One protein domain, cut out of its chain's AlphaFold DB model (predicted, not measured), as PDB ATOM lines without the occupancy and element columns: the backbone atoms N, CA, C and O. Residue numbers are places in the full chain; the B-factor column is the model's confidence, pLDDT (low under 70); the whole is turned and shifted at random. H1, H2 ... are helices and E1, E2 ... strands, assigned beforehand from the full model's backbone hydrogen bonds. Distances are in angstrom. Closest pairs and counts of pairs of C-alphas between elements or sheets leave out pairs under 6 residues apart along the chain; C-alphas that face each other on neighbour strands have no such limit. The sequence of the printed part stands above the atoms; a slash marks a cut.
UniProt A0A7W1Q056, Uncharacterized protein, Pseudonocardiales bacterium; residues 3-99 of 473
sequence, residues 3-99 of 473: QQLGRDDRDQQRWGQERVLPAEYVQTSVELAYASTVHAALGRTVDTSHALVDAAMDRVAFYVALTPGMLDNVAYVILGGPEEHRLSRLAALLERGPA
ATOM      1  N   GLN A   3     142.992 177.910 290.250       68.94
ATOM      2  CA  GLN A   3     144.005 178.492 291.132       68.94
ATOM      3  C   GLN A   3     144.431 177.430 292.153       68.94
ATOM      4  O   GLN A   3     143.564 176.842 292.794       68.94
ATOM      5  N   GLN A   4     145.727 177.191 292.338       71.44
ATOM      6  CA  GLN A   4     146.205 176.360 293.445       71.44
ATOM      7  C   GLN A   4     146.029 177.149 294.752       71.44
ATOM      8  O   GLN A   4     146.555 178.252 294.886       71.44
ATOM      9  N   LEU A   5     145.245 176.619 295.694       73.25
ATOM     10  CA  LEU A   5     144.908 177.265 296.973       73.25
ATOM     11  C   LEU A   5     145.765 176.747 298.144       73.25
ATOM     12  O   LEU A   5     145.428 176.977 299.302       73.25
ATOM     13  N   GLY A   6     146.853 176.032 297.847       68.62
ATOM     14  CA  GLY A   6     147.714 175.375 298.836       68.62
ATOM     15  C   GLY A   6     147.389 173.889 299.009       68.62
ATOM     16  O   GLY A   6     146.812 173.270 298.113       68.62
ATOM     17  N   ARG A   7     147.780 173.303 300.144       74.56
ATOM     18  CA  ARG A   7     147.484 171.907 300.511       74.56
ATOM     19  C   ARG A   7     146.526 171.844 301.704       74.56
ATOM     20  O   ARG A   7     146.403 172.815 302.445       74.56
ATOM     21  N   ASP A   8     145.772 170.756 301.827       76.38
ATOM     22  CA  ASP A   8     144.917 170.501 302.992       76.38
ATOM     23  C   ASP A   8     145.695 169.849 304.147       76.38
ATOM     24  O   ASP A   8     146.872 169.516 304.018       76.38
ATOM     25  N   ASP A   9     145.019 169.625 305.276       76.69
ATOM     26  CA  ASP A   9     145.595 169.005 306.480       76.69
ATOM     27  C   ASP A   9     146.048 167.540 306.264       76.69
ATOM     28  O   ASP A   9     146.562 166.898 307.180       76.69
ATOM     29  N   ARG A  10     145.833 166.983 305.062       77.44
ATOM     30  CA  ARG A  10     146.255 165.644 304.629       77.44
ATOM     31  C   ARG A  10     147.306 165.697 303.519       77.44
ATOM     32  O   ARG A  10     147.540 164.683 302.863       77.44
ATOM     33  N   ASP A  11     147.925 166.861 303.323       71.56
ATOM     34  CA  ASP A  11     148.968 167.128 302.330       71.56
ATOM     35  C   ASP A  11     148.507 166.952 300.865       71.56
ATOM     36  O   ASP A  11     149.314 166.768 299.953       71.56
ATOM     37  N   GLN A  12     147.198 167.038 300.598       77.19
ATOM     38  CA  GLN A  12     146.651 166.979 299.240       77.19
ATOM     39  C   GLN A  12     146.497 168.380 298.648       77.19
ATOM     40  O   GLN A  12     146.043 169.309 299.318       77.19
ATOM     41  N   GLN A  13     146.849 168.548 297.368       77.94
ATOM     42  CA  GLN A  13     146.681 169.820 296.658       77.94
ATOM     43  C   GLN A  13     145.206 170.235 296.606       77.94
ATOM     44  O   GLN A  13     144.345 169.508 296.106       77.94
ATOM     45  N   ARG A  14     144.929 171.450 297.082       78.38
ATOM     46  CA  ARG A  14     143.619 172.089 297.017       78.38
ATOM     47  C   ARG A  14     143.553 172.987 295.796       78.38
ATOM     48  O   ARG A  14     144.335 173.926 295.649       78.38
ATOM     49  N   TRP A  15     142.556 172.737 294.962       79.44
ATOM     50  CA  TRP A  15     142.284 173.532 293.775       79.44
ATOM     51  C   TRP A  15     141.070 174.429 294.006       79.44
ATOM     52  O   TRP A  15     140.068 174.020 294.594       79.44
ATOM     53  N   GLY A  16     141.177 175.678 293.567       77.12
ATOM     54  CA  GLY A  16     140.068 176.616 293.523       77.12
ATOM     55  C   GLY A  16     139.071 176.275 292.420       77.12
ATOM     56  O   GLY A  16     139.276 175.365 291.618       77.12
ATOM     57  N   GLN A  17     137.979 177.038 292.370       82.62
ATOM     58  CA  GLN A  17     136.932 176.855 291.370       82.62
ATOM     59  C   GLN A  17     137.496 176.922 289.945       82.62
ATOM     60  O   GLN A  17     138.351 177.756 289.634       82.62
ATOM     61  N   GLU A  18     136.991 176.053 289.073       82.19
ATOM     62  CA  GLU A  18     137.357 176.056 287.664       82.19
ATOM     63  C   GLU A  18     136.881 177.339 286.979       82.19
ATOM     64  O   GLU A  18     135.700 177.681 286.997       82.19
ATOM     65  N   ARG A  19     137.830 178.064 286.384       81.56
ATOM     66  CA  ARG A  19     137.586 179.289 285.623       81.56
ATOM     67  C   ARG A  19     137.830 179.030 284.146       81.56
ATOM     68  O   ARG A  19     138.902 178.552 283.762       81.56
ATOM     69  N   VAL A  20     136.855 179.387 283.320       86.06
ATOM     70  CA  VAL A  20     136.988 179.387 281.861       86.06
ATOM     71  C   VAL A  20     137.421 180.784 281.430       86.06
ATOM     72  O   VAL A  20     136.768 181.766 281.774       86.06
ATOM     73  N   LEU A  21     138.541 180.872 280.713       84.62
ATOM     74  CA  LEU A  21     139.049 182.125 280.156       84.62
ATOM     75  C   LEU A  21     138.714 182.178 278.658       84.62
ATOM     76  O   LEU A  21     138.891 181.160 277.981       84.62
ATOM     77  N   PRO A  22     138.239 183.319 278.121       91.31
ATOM     78  CA  PRO A  22     138.035 183.481 276.684       91.31
ATOM     79  C   PRO A  22     139.324 183.221 275.900       91.31
ATOM     80  O   PRO A  22     140.404 183.625 276.332       91.31
ATOM     81  N   ALA A  23     139.212 182.588 274.729       88.75
ATOM     82  CA  ALA A  23     140.370 182.243 273.902       88.75
ATOM     83  C   ALA A  23     141.217 183.473 273.526       88.75
ATOM     84  O   ALA A  23     142.442 183.405 273.551       88.75
ATOM     85  N   GLU A  24     140.565 184.607 273.258       91.12
ATOM     86  CA  GLU A  24     141.229 185.885 272.984       91.12
ATOM     87  C   GLU A  24     142.057 186.368 274.185       91.12
ATOM     88  O   GLU A  24     143.216 186.728 274.033       91.12
ATOM     89  N   TYR A  25     141.527 186.273 275.408       87.38
ATOM     90  CA  TYR A  25     142.255 186.670 276.619       87.38
ATOM     91  C   TYR A  25     143.513 185.823 276.841       87.38
ATOM     92  O   TYR A  25     144.563 186.341 277.214       87.38
ATOM     93  N   VAL A  26     143.428 184.516 276.579       87.75
ATOM     94  CA  VAL A  26     144.581 183.614 276.698       87.75
ATOM     95  C   VAL A  26     145.654 183.938 275.657       87.75
ATOM     96  O   VAL A  26     146.834 183.838 275.964       87.75
ATOM     97  N   GLN A  27     145.266 184.354 274.448       86.19
ATOM     98  CA  GLN A  27     146.222 184.719 273.398       86.19
ATOM     99  C   GLN A  27     146.923 186.056 273.659       86.19
ATOM    100  O   GLN A  27     148.091 186.194 273.304       86.19
ATOM    101  N   THR A  28     146.238 187.028 274.269       87.69
ATOM    102  CA  THR A  28     146.758 188.404 274.382       87.69
ATOM    103  C   THR A  28     147.282 188.760 275.774       87.69
ATOM    104  O   THR A  28     148.034 189.718 275.905       87.69
ATOM    105  N   SER A  29     146.844 188.065 276.830       84.94
ATOM    106  CA  SER A  29     147.053 188.488 278.231       84.94
ATOM    107  C   SER A  29     147.658 187.414 279.139       84.94
ATOM    108  O   SER A  29     147.743 187.623 280.349       84.94
ATOM    109  N   VAL A  30     148.061 186.264 278.595       83.44
ATOM    110  CA  VAL A  30     148.715 185.193 279.359       83.44
ATOM    111  C   VAL A  30     150.107 184.949 278.796       83.44
ATOM    112  O   VAL A  30     150.286 184.803 277.591       83.44
ATOM    113  N   GLU A  31     151.088 184.854 279.688       78.88
ATOM    114  CA  GLU A  31     152.458 184.487 279.347       78.88
ATOM    115  C   GLU A  31     152.809 183.105 279.893       78.88
ATOM    116  O   GLU A  31     152.261 182.628 280.892       78.88
ATOM    117  N   LEU A  32     153.757 182.455 279.224       81.12
ATOM    118  CA  LEU A  32     154.319 181.197 279.683       81.12
ATOM    119  C   LEU A  32     155.205 181.446 280.908       81.12
ATOM    120  O   LEU A  32     156.269 182.046 280.804       81.12
ATOM    121  N   ALA A  33     154.802 180.924 282.065       74.25
ATOM    122  CA  ALA A  33     155.526 181.094 283.325       74.25
ATOM    123  C   ALA A  33     156.681 180.085 283.527       74.25
ATOM    124  O   ALA A  33     157.013 179.766 284.666       74.25
ATOM    125  N   TYR A  34     157.284 179.559 282.451       77.06
ATOM    126  CA  TYR A  34     158.399 178.598 282.554       77.06
ATOM    127  C   TYR A  34     159.672 179.226 283.131       77.06
ATOM    128  O   TYR A  34     160.462 178.542 283.773       77.06
ATOM    129  N   ALA A  35     159.866 180.526 282.904       81.31
ATOM    130  CA  ALA A  35     160.921 181.327 283.503       81.31
ATOM    131  C   ALA A  35     160.336 182.691 283.867       81.31
ATOM    132  O   ALA A  35     159.521 183.247 283.134       81.31
ATOM    133  N   SER A  36     160.732 183.226 285.015       78.00
ATOM    134  CA  SER A  36     160.276 184.529 285.485       78.00
ATOM    135  C   SER A  36     161.442 185.276 286.104       78.00
ATOM    136  O   SER A  36     162.410 184.668 286.560       78.00
ATOM    137  N   THR A  37     161.365 186.601 286.113       83.25
ATOM    138  CA  THR A  37     162.348 187.408 286.830       83.25
ATOM    139  C   THR A  37     162.128 187.262 288.334       83.25
ATOM    140  O   THR A  37     161.000 187.068 288.792       83.25
ATOM    141  N   VAL A  38     163.197 187.402 289.121       77.19
ATOM    142  CA  VAL A  38     163.135 187.349 290.595       77.19
ATOM    143  C   VAL A  38     162.093 188.334 291.147       77.19
ATOM    144  O   VAL A  38     161.325 187.997 292.042       77.19
ATOM    145  N   HIS A  39     161.989 189.517 290.535       72.69
ATOM    146  CA  HIS A  39     161.010 190.546 290.890       72.69
ATOM    147  C   HIS A  39     159.560 190.119 290.624       72.69
ATOM    148  O   HIS A  39     158.681 190.396 291.435       72.69
ATOM    149  N   ALA A  40     159.293 189.421 289.516       73.44
ATOM    150  CA  ALA A  40     157.956 188.919 289.202       73.44
ATOM    151  C   ALA A  40     157.565 187.694 290.051       73.44
ATOM    152  O   ALA A  40     156.375 187.424 290.224       73.44
ATOM    153  N   ALA A  41     158.551 186.966 290.584       70.75
ATOM    154  CA  ALA A  41     158.360 185.832 291.485       70.75
ATOM    155  C   ALA A  41     158.192 186.234 292.964       70.75
ATOM    156  O   ALA A  41     157.816 185.391 293.781       70.75
ATOM    157  N   LEU A  42     158.429 187.505 293.313       74.94
ATOM    158  CA  LEU A  42     158.322 188.000 294.683       74.94
ATOM    159  C   LEU A  42     156.909 187.772 295.250       74.94
ATOM    160  O   LEU A  42     155.905 188.126 294.631       74.94
ATOM    161  N   GLY A  43     156.836 187.168 296.438       72.75
ATOM    162  CA  GLY A  43     155.573 186.879 297.127       72.75
ATOM    163  C   GLY A  43     154.779 185.700 296.553       72.75
ATOM    164  O   GLY A  43     153.667 185.441 297.010       72.75
ATOM    165  N   ARG A  44     155.324 184.969 295.572       78.56
ATOM    166  CA  ARG A  44     154.741 183.708 295.102       78.56
ATOM    167  C   ARG A  44     155.231 182.546 295.960       78.56
ATOM    168  O   ARG A  44     156.378 182.523 296.393       78.56
ATOM    169  N   THR A  45     154.370 181.551 296.125       80.12
ATOM    170  CA  THR A  45     154.722 180.254 296.706       80.12
ATOM    171  C   THR A  45     154.556 179.195 295.624       80.12
ATOM    172  O   THR A  45     153.504 179.122 294.988       80.12
ATOM    173  N   VAL A  46     155.601 178.407 295.391       82.50
ATOM    174  CA  VAL A  46     155.650 177.344 294.377       82.50
ATOM    175  C   VAL A  46     156.130 176.042 295.010       82.50
ATOM    176  O   VAL A  46     156.686 176.042 296.106       82.50
ATOM    177  N   ASP A  47     155.923 174.915 294.333       83.56
ATOM    178  CA  ASP A  47     156.373 173.620 294.855       83.56
ATOM    179  C   ASP A  47     157.915 173.524 294.830       83.56
ATOM    180  O   ASP A  47     158.522 173.165 295.837       83.56
ATOM    181  N   THR A  48     158.559 173.929 293.730       86.88
ATOM    182  CA  THR A  48     160.027 173.928 293.561       86.88
ATOM    183  C   THR A  48     160.516 175.224 292.919       86.88
ATOM    184  O   THR A  48     159.899 175.700 291.962       86.88
ATOM    185  N   SER A  49     161.636 175.778 293.390       88.31
ATOM    186  CA  SER A  49     162.290 176.933 292.764       88.31
ATOM    187  C   SER A  49     163.635 176.554 292.136       88.31
ATOM    188  O   SER A  49     164.386 175.733 292.662       88.31
ATOM    189  N   HIS A  50     163.929 177.154 290.984       90.94
ATOM    190  CA  HIS A  50     165.165 176.947 290.234       90.94
ATOM    191  C   HIS A  50     165.734 178.315 289.851       90.94
ATOM    192  O   HIS A  50     165.232 178.972 288.938       90.94
ATOM    193  N   ALA A  51     166.763 178.754 290.568       89.75
ATOM    194  CA  ALA A  51     167.395 180.051 290.384       89.75
ATOM    195  C   ALA A  51     168.653 179.919 289.522       89.75
ATOM    196  O   ALA A  51     169.535 179.118 289.824       89.75
ATOM    197  N   LEU A  52     168.763 180.727 288.468       90.56
ATOM    198  CA  LEU A  52     170.008 180.890 287.721       90.56
ATOM    199  C   LEU A  52     170.786 182.060 288.328       90.56
ATOM    200  O   LEU A  52     170.318 183.195 288.299       90.56
ATOM    201  N   VAL A  53     171.951 181.768 288.896       88.31
ATOM    202  CA  VAL A  53     172.784 182.730 289.619       88.31
ATOM    203  C   VAL A  53     173.927 183.139 288.712       88.31
ATOM    204  O   VAL A  53     174.869 182.375 288.498       88.31
ATOM    205  N   ASP A  54     173.816 184.333 288.152       85.44
ATOM    206  CA  ASP A  54     174.826 184.901 287.274       85.44
ATOM    207  C   ASP A  54     175.785 185.838 288.019       85.44
ATOM    208  O   ASP A  54     175.776 185.974 289.246       85.44
ATOM    209  N   ALA A  55     176.661 186.485 287.253       78.94
ATOM    210  CA  ALA A  55     177.650 187.386 287.802       78.94
ATOM    211  C   ALA A  55     177.103 188.736 288.279       78.94
ATOM    212  O   ALA A  55     177.857 189.451 288.937       78.94
ATOM    213  N   ALA A  56     175.865 189.095 287.943       79.25
ATOM    214  CA  ALA A  56     175.241 190.377 288.261       79.25
ATOM    215  C   ALA A  56     174.254 190.280 289.435       79.25
ATOM    216  O   ALA A  56     173.894 191.307 290.007       79.25
ATOM    217  N   MET A  57     173.845 189.069 289.820       85.06
ATOM    218  CA  MET A  57     172.949 188.838 290.951       85.06
ATOM    219  C   MET A  57     173.560 189.320 292.280       85.06
ATOM    220  O   MET A  57     174.720 189.029 292.590       85.06
ATOM    221  N   ASP A  58     172.769 190.057 293.064       84.62
ATOM    222  CA  ASP A  58     173.121 190.501 294.416       84.62
ATOM    223  C   ASP A  58     172.555 189.558 295.493       84.62
ATOM    224  O   ASP A  58     171.763 188.648 295.214       84.62
ATOM    225  N   ARG A  59     172.970 189.763 296.751       87.12
ATOM    226  CA  ARG A  59     172.520 188.947 297.886       87.12
ATOM    227  C   ARG A  59     170.998 188.952 298.054       87.12
ATOM    228  O   ARG A  59     170.424 187.926 298.417       87.12
ATOM    229  N   VAL A  60     170.346 190.090 297.817       82.56
ATOM    230  CA  VAL A  60     168.902 190.256 298.044       82.56
ATOM    231  C   VAL A  60     168.106 189.484 296.994       82.56
ATOM    232  O   VAL A  60     167.217 188.708 297.343       82.56
ATOM    233  N   ALA A  61     168.462 189.623 295.719       85.06
ATOM    234  CA  ALA A  61     167.860 188.875 294.626       85.06
ATOM    235  C   ALA A  61     168.097 187.368 294.785       85.06
ATOM    236  O   ALA A  61     167.184 186.578 294.551       85.06
ATOM    237  N   PHE A  62     169.292 186.961 295.218       87.94
ATOM    238  CA  PHE A  62     169.603 185.557 295.488       87.94
ATOM    239  C   PHE A  62     168.726 184.973 296.604       87.94
ATOM    240  O   PHE A  62     168.180 183.883 296.437       87.94
ATOM    241  N   TYR A  63     168.522 185.716 297.697       87.06
ATOM    242  CA  TYR A  63     167.597 185.325 298.763       87.06
ATOM    243  C   TYR A  63     166.169 185.160 298.231       87.06
ATOM    244  O   TYR A  63     165.588 184.085 298.358       87.06
ATOM    245  N   VAL A  64     165.630 186.180 297.557       86.94
ATOM    246  CA  VAL A  64     164.260 186.152 297.014       86.94
ATOM    247  C   VAL A  64     164.063 185.026 295.999       86.94
ATOM    248  O   VAL A  64     162.969 184.479 295.904       86.94
ATOM    249  N   ALA A  65     165.094 184.659 295.239       87.00
ATOM    250  CA  ALA A  65     165.009 183.579 294.262       87.00
ATOM    251  C   ALA A  65     164.940 182.179 294.901       87.00
ATOM    252  O   ALA A  65     164.420 181.262 294.268       87.00
ATOM    253  N   LEU A  66     165.434 182.013 296.135       88.62
ATOM    254  CA  LEU A  66     165.550 180.720 296.829       88.62
ATOM    255  C   LEU A  66     164.560 180.520 297.984       88.62
ATOM    256  O   LEU A  66     164.631 179.520 298.693       88.62
ATOM    257  N   THR A  67     163.632 181.450 298.180       87.56
ATOM    258  CA  THR A  67     162.555 181.366 299.179       87.56
ATOM    259  C   THR A  67     161.165 180.945 298.666       87.56
ATOM    260  O   THR A  67     160.355 180.546 299.503       87.56
ATOM    261  N   PRO A  68     160.806 181.022 297.362       85.19
ATOM    262  CA  PRO A  68     159.454 180.686 296.904       85.19
ATOM    263  C   PRO A  68     159.104 179.194 296.968       85.19
ATOM    264  O   PRO A  68     157.918 178.865 297.021       85.19
ATOM    265  N   GLY A  69     160.096 178.299 296.884       85.31
ATOM    266  CA  GLY A  69     159.890 176.852 296.795       85.31
ATOM    267  C   GLY A  69     159.626 176.215 298.158       85.31
ATOM    268  O   GLY A  69     160.417 176.369 299.086       85.31
ATOM    269  N   MET A  70     158.523 175.474 298.271       83.88
ATOM    270  CA  MET A  70     158.148 174.766 299.500       83.88
ATOM    271  C   MET A  70     158.887 173.437 299.685       83.88
ATOM    272  O   MET A  70     159.156 173.048 300.818       83.88
ATOM    273  N   LEU A  71     159.166 172.719 298.594       87.06
ATOM    274  CA  LEU A  71     159.753 171.376 298.632       87.06
ATOM    275  C   LEU A  71     161.246 171.388 298.313       87.06
ATOM    276  O   LEU A  71     162.003 170.656 298.945       87.06
ATOM    277  N   ASP A  72     161.659 172.196 297.335       88.44
ATOM    278  CA  ASP A  72     163.059 172.290 296.924       88.44
ATOM    279  C   ASP A  72     163.396 173.674 296.356       88.44
ATOM    280  O   ASP A  72     162.557 174.330 295.728       88.44
ATOM    281  N   ASN A  73     164.636 174.106 296.576       90.94
ATOM    282  CA  ASN A  73     165.177 175.373 296.098       90.94
ATOM    283  C   ASN A  73     166.587 175.132 295.546       90.94
ATOM    284  O   ASN A  73     167.540 174.927 296.299       90.94
ATOM    285  N   VAL A  74     166.722 175.160 294.221       92.94
ATOM    286  CA  VAL A  74     167.964 174.812 293.518       92.94
ATOM    287  C   VAL A  74     168.598 176.055 292.908       92.94
ATOM    288  O   VAL A  74     167.975 176.750 292.109       92.94
ATOM    289  N   ALA A  75     169.872 176.300 293.222       91.56
ATOM    290  CA  ALA A  75     170.675 177.356 292.608       91.56
ATOM    291  C   ALA A  75     171.643 176.788 291.557       91.56
ATOM    292  O   ALA A  75     172.541 176.007 291.875       91.56
ATOM    293  N   TYR A  76     171.508 177.235 290.311       92.06
ATOM    294  CA  TYR A  76     172.459 176.990 289.231       92.06
ATOM    295  C   TYR A  76     173.435 178.161 289.143       92.06
ATOM    296  O   TYR A  76     173.096 179.221 288.623       92.06
ATOM    297  N   VAL A  77     174.645 177.977 289.668       90.12
ATOM    298  CA  VAL A  77     175.669 179.029 289.715       90.12
ATOM    299  C   VAL A  77     176.493 179.035 288.434       90.12
ATOM    300  O   VAL A  77     177.170 178.055 288.122       90.12
ATOM    301  N   ILE A  78     176.447 180.150 287.707       90.25
ATOM    302  CA  ILE A  78     177.278 180.389 286.529       90.25
ATOM    303  C   ILE A  78     178.672 180.811 287.001       90.25
ATOM    304  O   ILE A  78     178.830 181.793 287.725       90.25
ATOM    305  N   LEU A  79     179.682 180.058 286.569       88.44
ATOM    306  CA  LEU A  79     181.091 180.312 286.861       88.44
ATOM    307  C   LEU A  79     181.739 181.049 285.679       88.44
ATOM    308  O   LEU A  79     181.446 180.749 284.522       88.44
ATOM    309  N   GLY A  80     182.623 182.002 285.966       80.50
ATOM    310  CA  GLY A  80     183.355 182.808 284.987       80.50
ATOM    311  C   GLY A  80     184.543 182.090 284.336       80.50
ATOM    312  O   GLY A  80     185.139 182.621 283.402       80.50
ATOM    313  N   GLY A  81     184.887 180.886 284.802       83.12
ATOM    314  CA  GLY A  81     185.946 180.053 284.236       83.12
ATOM    315  C   GLY A  81     186.089 178.707 284.958       83.12
ATOM    316  O   GLY A  81     185.501 178.518 286.022       83.12
ATOM    317  N   PRO A  82     186.873 177.766 284.401       76.50
ATOM    318  CA  PRO A  82     187.018 176.406 284.935       76.50
ATOM    319  C   PRO A  82     187.706 176.341 286.310       76.50
ATOM    320  O   PRO A  82     187.517 175.368 287.032       76.50
ATOM    321  N   GLU A  83     188.466 177.375 286.678       83.44
ATOM    322  CA  GLU A  83     189.189 177.470 287.956       83.44
ATOM    323  C   GLU A  83     188.353 178.117 289.081       83.44
ATOM    324  O   GLU A  83     188.753 178.102 290.244       83.44
ATOM    325  N   GLU A  84     187.193 178.715 288.774       83.00
ATOM    326  CA  GLU A  84     186.381 179.397 289.787       83.00
ATOM    327  C   GLU A  84     185.554 178.390 290.595       83.00
ATOM    328  O   GLU A  84     184.725 177.651 290.065       83.00
ATOM    329  N   HIS A  85     185.739 178.373 291.916       86.88
ATOM    330  CA  HIS A  85     184.991 177.474 292.786       86.88
ATOM    331  C   HIS A  85     183.609 178.044 293.149       86.88
ATOM    332  O   HIS A  85     183.484 179.183 293.603       86.88
ATOM    333  N   ARG A  86     182.557 177.218 293.050       84.00
ATOM    334  CA  ARG A  86     181.157 177.607 293.332       84.00
ATOM    335  C   ARG A  86     180.932 178.251 294.703       84.00
ATOM    336  O   ARG A  86     180.150 179.187 294.812       84.00
ATOM    337  N   LEU A  87     181.615 177.769 295.746       85.62
ATOM    338  CA  LEU A  87     181.483 178.345 297.091       85.62
ATOM    339  C   LEU A  87     182.127 179.728 297.174       85.62
ATOM    340  O   LEU A  87     181.582 180.593 297.842       85.62
ATOM    341  N   SER A  88     183.233 179.954 296.462       85.75
ATOM    342  CA  SER A  88     183.883 181.265 296.398       85.75
ATOM    343  C   SER A  88     183.003 182.270 295.659       85.75
ATOM    344  O   SER A  88     182.856 183.400 296.110       85.75
ATOM    345  N   ARG A  89     182.337 181.837 294.577       84.88
ATOM    346  CA  ARG A  89     181.349 182.657 293.863       84.88
ATOM    347  C   ARG A  89     180.176 183.051 294.757       84.88
ATOM    348  O   ARG A  89     179.780 184.212 294.770       84.88
ATOM    349  N   LEU A  90     179.626 182.089 295.498       86.31
ATOM    350  CA  LEU A  90     178.519 182.333 296.422       86.31
ATOM    351  C   LEU A  90     178.943 183.207 297.606       86.31
ATOM    352  O   LEU A  90     178.195 184.103 297.974       86.31
ATOM    353  N   ALA A  91     180.139 183.009 298.162       85.88
ATOM    354  CA  ALA A  91     180.680 183.868 299.216       85.88
ATOM    355  C   ALA A  91     180.813 185.321 298.732       85.88
ATOM    356  O   ALA A  91     180.254 186.223 299.349       85.88
ATOM    357  N   ALA A  92     181.422 185.531 297.560       83.56
ATOM    358  CA  ALA A  92     181.530 186.853 296.949       83.56
ATOM    359  C   ALA A  92     180.157 187.471 296.620       83.56
ATOM    360  O   ALA A  92     179.992 188.685 296.697       83.56
ATOM    361  N   LEU A  93     179.157 186.660 296.257       85.69
ATOM    362  CA  LEU A  93     177.783 187.126 296.067       85.69
ATOM    363  C   LEU A  93     177.154 187.581 297.388       85.69
ATOM    364  O   LEU A  93     176.501 188.620 297.420       85.69
ATOM    365  N   LEU A  94     177.343 186.828 298.476       82.25
ATOM    366  CA  LEU A  94     176.811 187.167 299.800       82.25
ATOM    367  C   LEU A  94     177.472 188.418 300.400       82.25
ATOM    368  O   LEU A  94     176.851 189.120 301.199       82.25
ATOM    369  N   GLU A  95     178.703 188.725 300.003       80.44
ATOM    370  CA  GLU A  95     179.398 189.960 300.380       80.44
ATOM    371  C   GLU A  95     178.886 191.191 299.617       80.44
ATOM    372  O   GLU A  95     179.084 192.321 300.065       80.44
ATOM    373  N   ARG A  96     178.173 191.011 298.497       76.81
ATOM    374  CA  ARG A  96     177.599 192.134 297.748       76.81
ATOM    375  C   ARG A  96     176.367 192.692 298.452       76.81
ATOM    376  O   ARG A  96     175.401 191.978 298.728       76.81
ATOM    377  N   GLY A  97     176.396 194.001 298.690       65.88
ATOM    378  CA  GLY A  97     175.212 194.778 299.049       65.88
ATOM    379  C   GLY A  97     174.181 194.819 297.911       65.88
ATOM    380  O   GLY A  97     174.496 194.421 296.785       65.88
ATOM    381  N   PRO A  98     172.946 195.271 298.191       65.62
ATOM    382  CA  PRO A  98     171.923 195.442 297.162       65.62
ATOM    383  C   PRO A  98     172.428 196.358 296.035       65.62
ATOM    384  O   PRO A  98     173.058 197.381 296.301       65.62
ATOM    385  N   ALA A  99     172.139 196.006 294.778       64.44
ATOM    386  CA  ALA A  99     172.574 196.776 293.606       64.44
ATOM    387  C   ALA A  99     171.950 198.186 293.542       64.44
ATOM    388  O   ALA A  99     172.484 199.072 292.878       64.44
TER     389      ALA A  99
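Overview. This is residues 3 to 99 of the 473 residues of an uncharacterized protein of Pseudonocardiales bacterium (UniProt A0A7W1Q056). A parallel ribbon of two strands, E3 and E4, with helix H3 packed on it, forms the main lobe; H2 packs beside H3, and H4 stands near the end where both strands finish. Far from this lobe lies a small separate hairpin, E1 and E2, joined to it by a wandering stretch whose residues 20 to 32, with H1 in them, stick out alone. The printed part has 97 residues, with four named helices and four named strands in the order E1, E2, H1, H2, E3, H3, E4, H4, and its class is mixed, helices and strands. E1 and E2 are antiparallel. The whole is loose, with a radius of gyration of the C-alphas of 17.5 A and spans of 52 by 38 by 25 A.

Along the chain. E3 is residues 46 to 53, 18.6 A long from C-alpha 46 at (155.650, 177.344, 294.377). E4 is residues 69 to 77, 17.4 A long, and bends by 78 degrees at residue 72. H3 is residues 59 to 66, 10.8 A, and H2 is residues 38 to 41. H4, residues 86 to 95, is 14.3 A long and ends with C-alpha 95 at (179.398, 189.960, 300.380). H1 is residues 23 to 29, 10.1 A. E1 is residues 4 to 7, beginning with C-alpha 4 at (146.205, 176.360, 293.445), and E2 is residues 13 to 15.

Arrangement. E3 and E4 are parallel at 13 degrees; N 51 and O 74, 2.8 A, and N 76 and O 51, 2.8 A, are within hydrogen-bond range. E3, H3 and E4 form a strand-helix-strand unit, two parallel neighbour strands with a helix between them in the chain, and its crossover is right-handed. The closest C-alphas of E3 and H3 are those of Ala 51 and Ala 65, 5.8 A apart. H2 and H3 touch, the C-alphas of Val 38 and Ala 65 being closest at 5.6 A. H3 and H4 only just touch, with 3 pairs of C-alphas within 8 A, the closest being Arg 59 and Leu 94 at 5.0 A; they run opposite ways at a steep tilt of 57 degrees. H4 and E3 are apart. E1 and E2 form an antiparallel hairpin at 148 degrees, with N 5 and O 14 2.8 A apart. E1 is apart from E3, and H1 touches no helix. In H1, H3 and H4 every O i to N i+4 pair is within hydrogen-bond range; H2 is too short for such a pair.

Size, cuts and confidence. The two C-alphas farthest apart are those of Pro 22 and Glu 83, 52.7 A. The printed part has no cut, and no link between named elements is long. Mean pLDDT of the printed part is 82.3; residues 3, 6 and 97 to 99 are under 70.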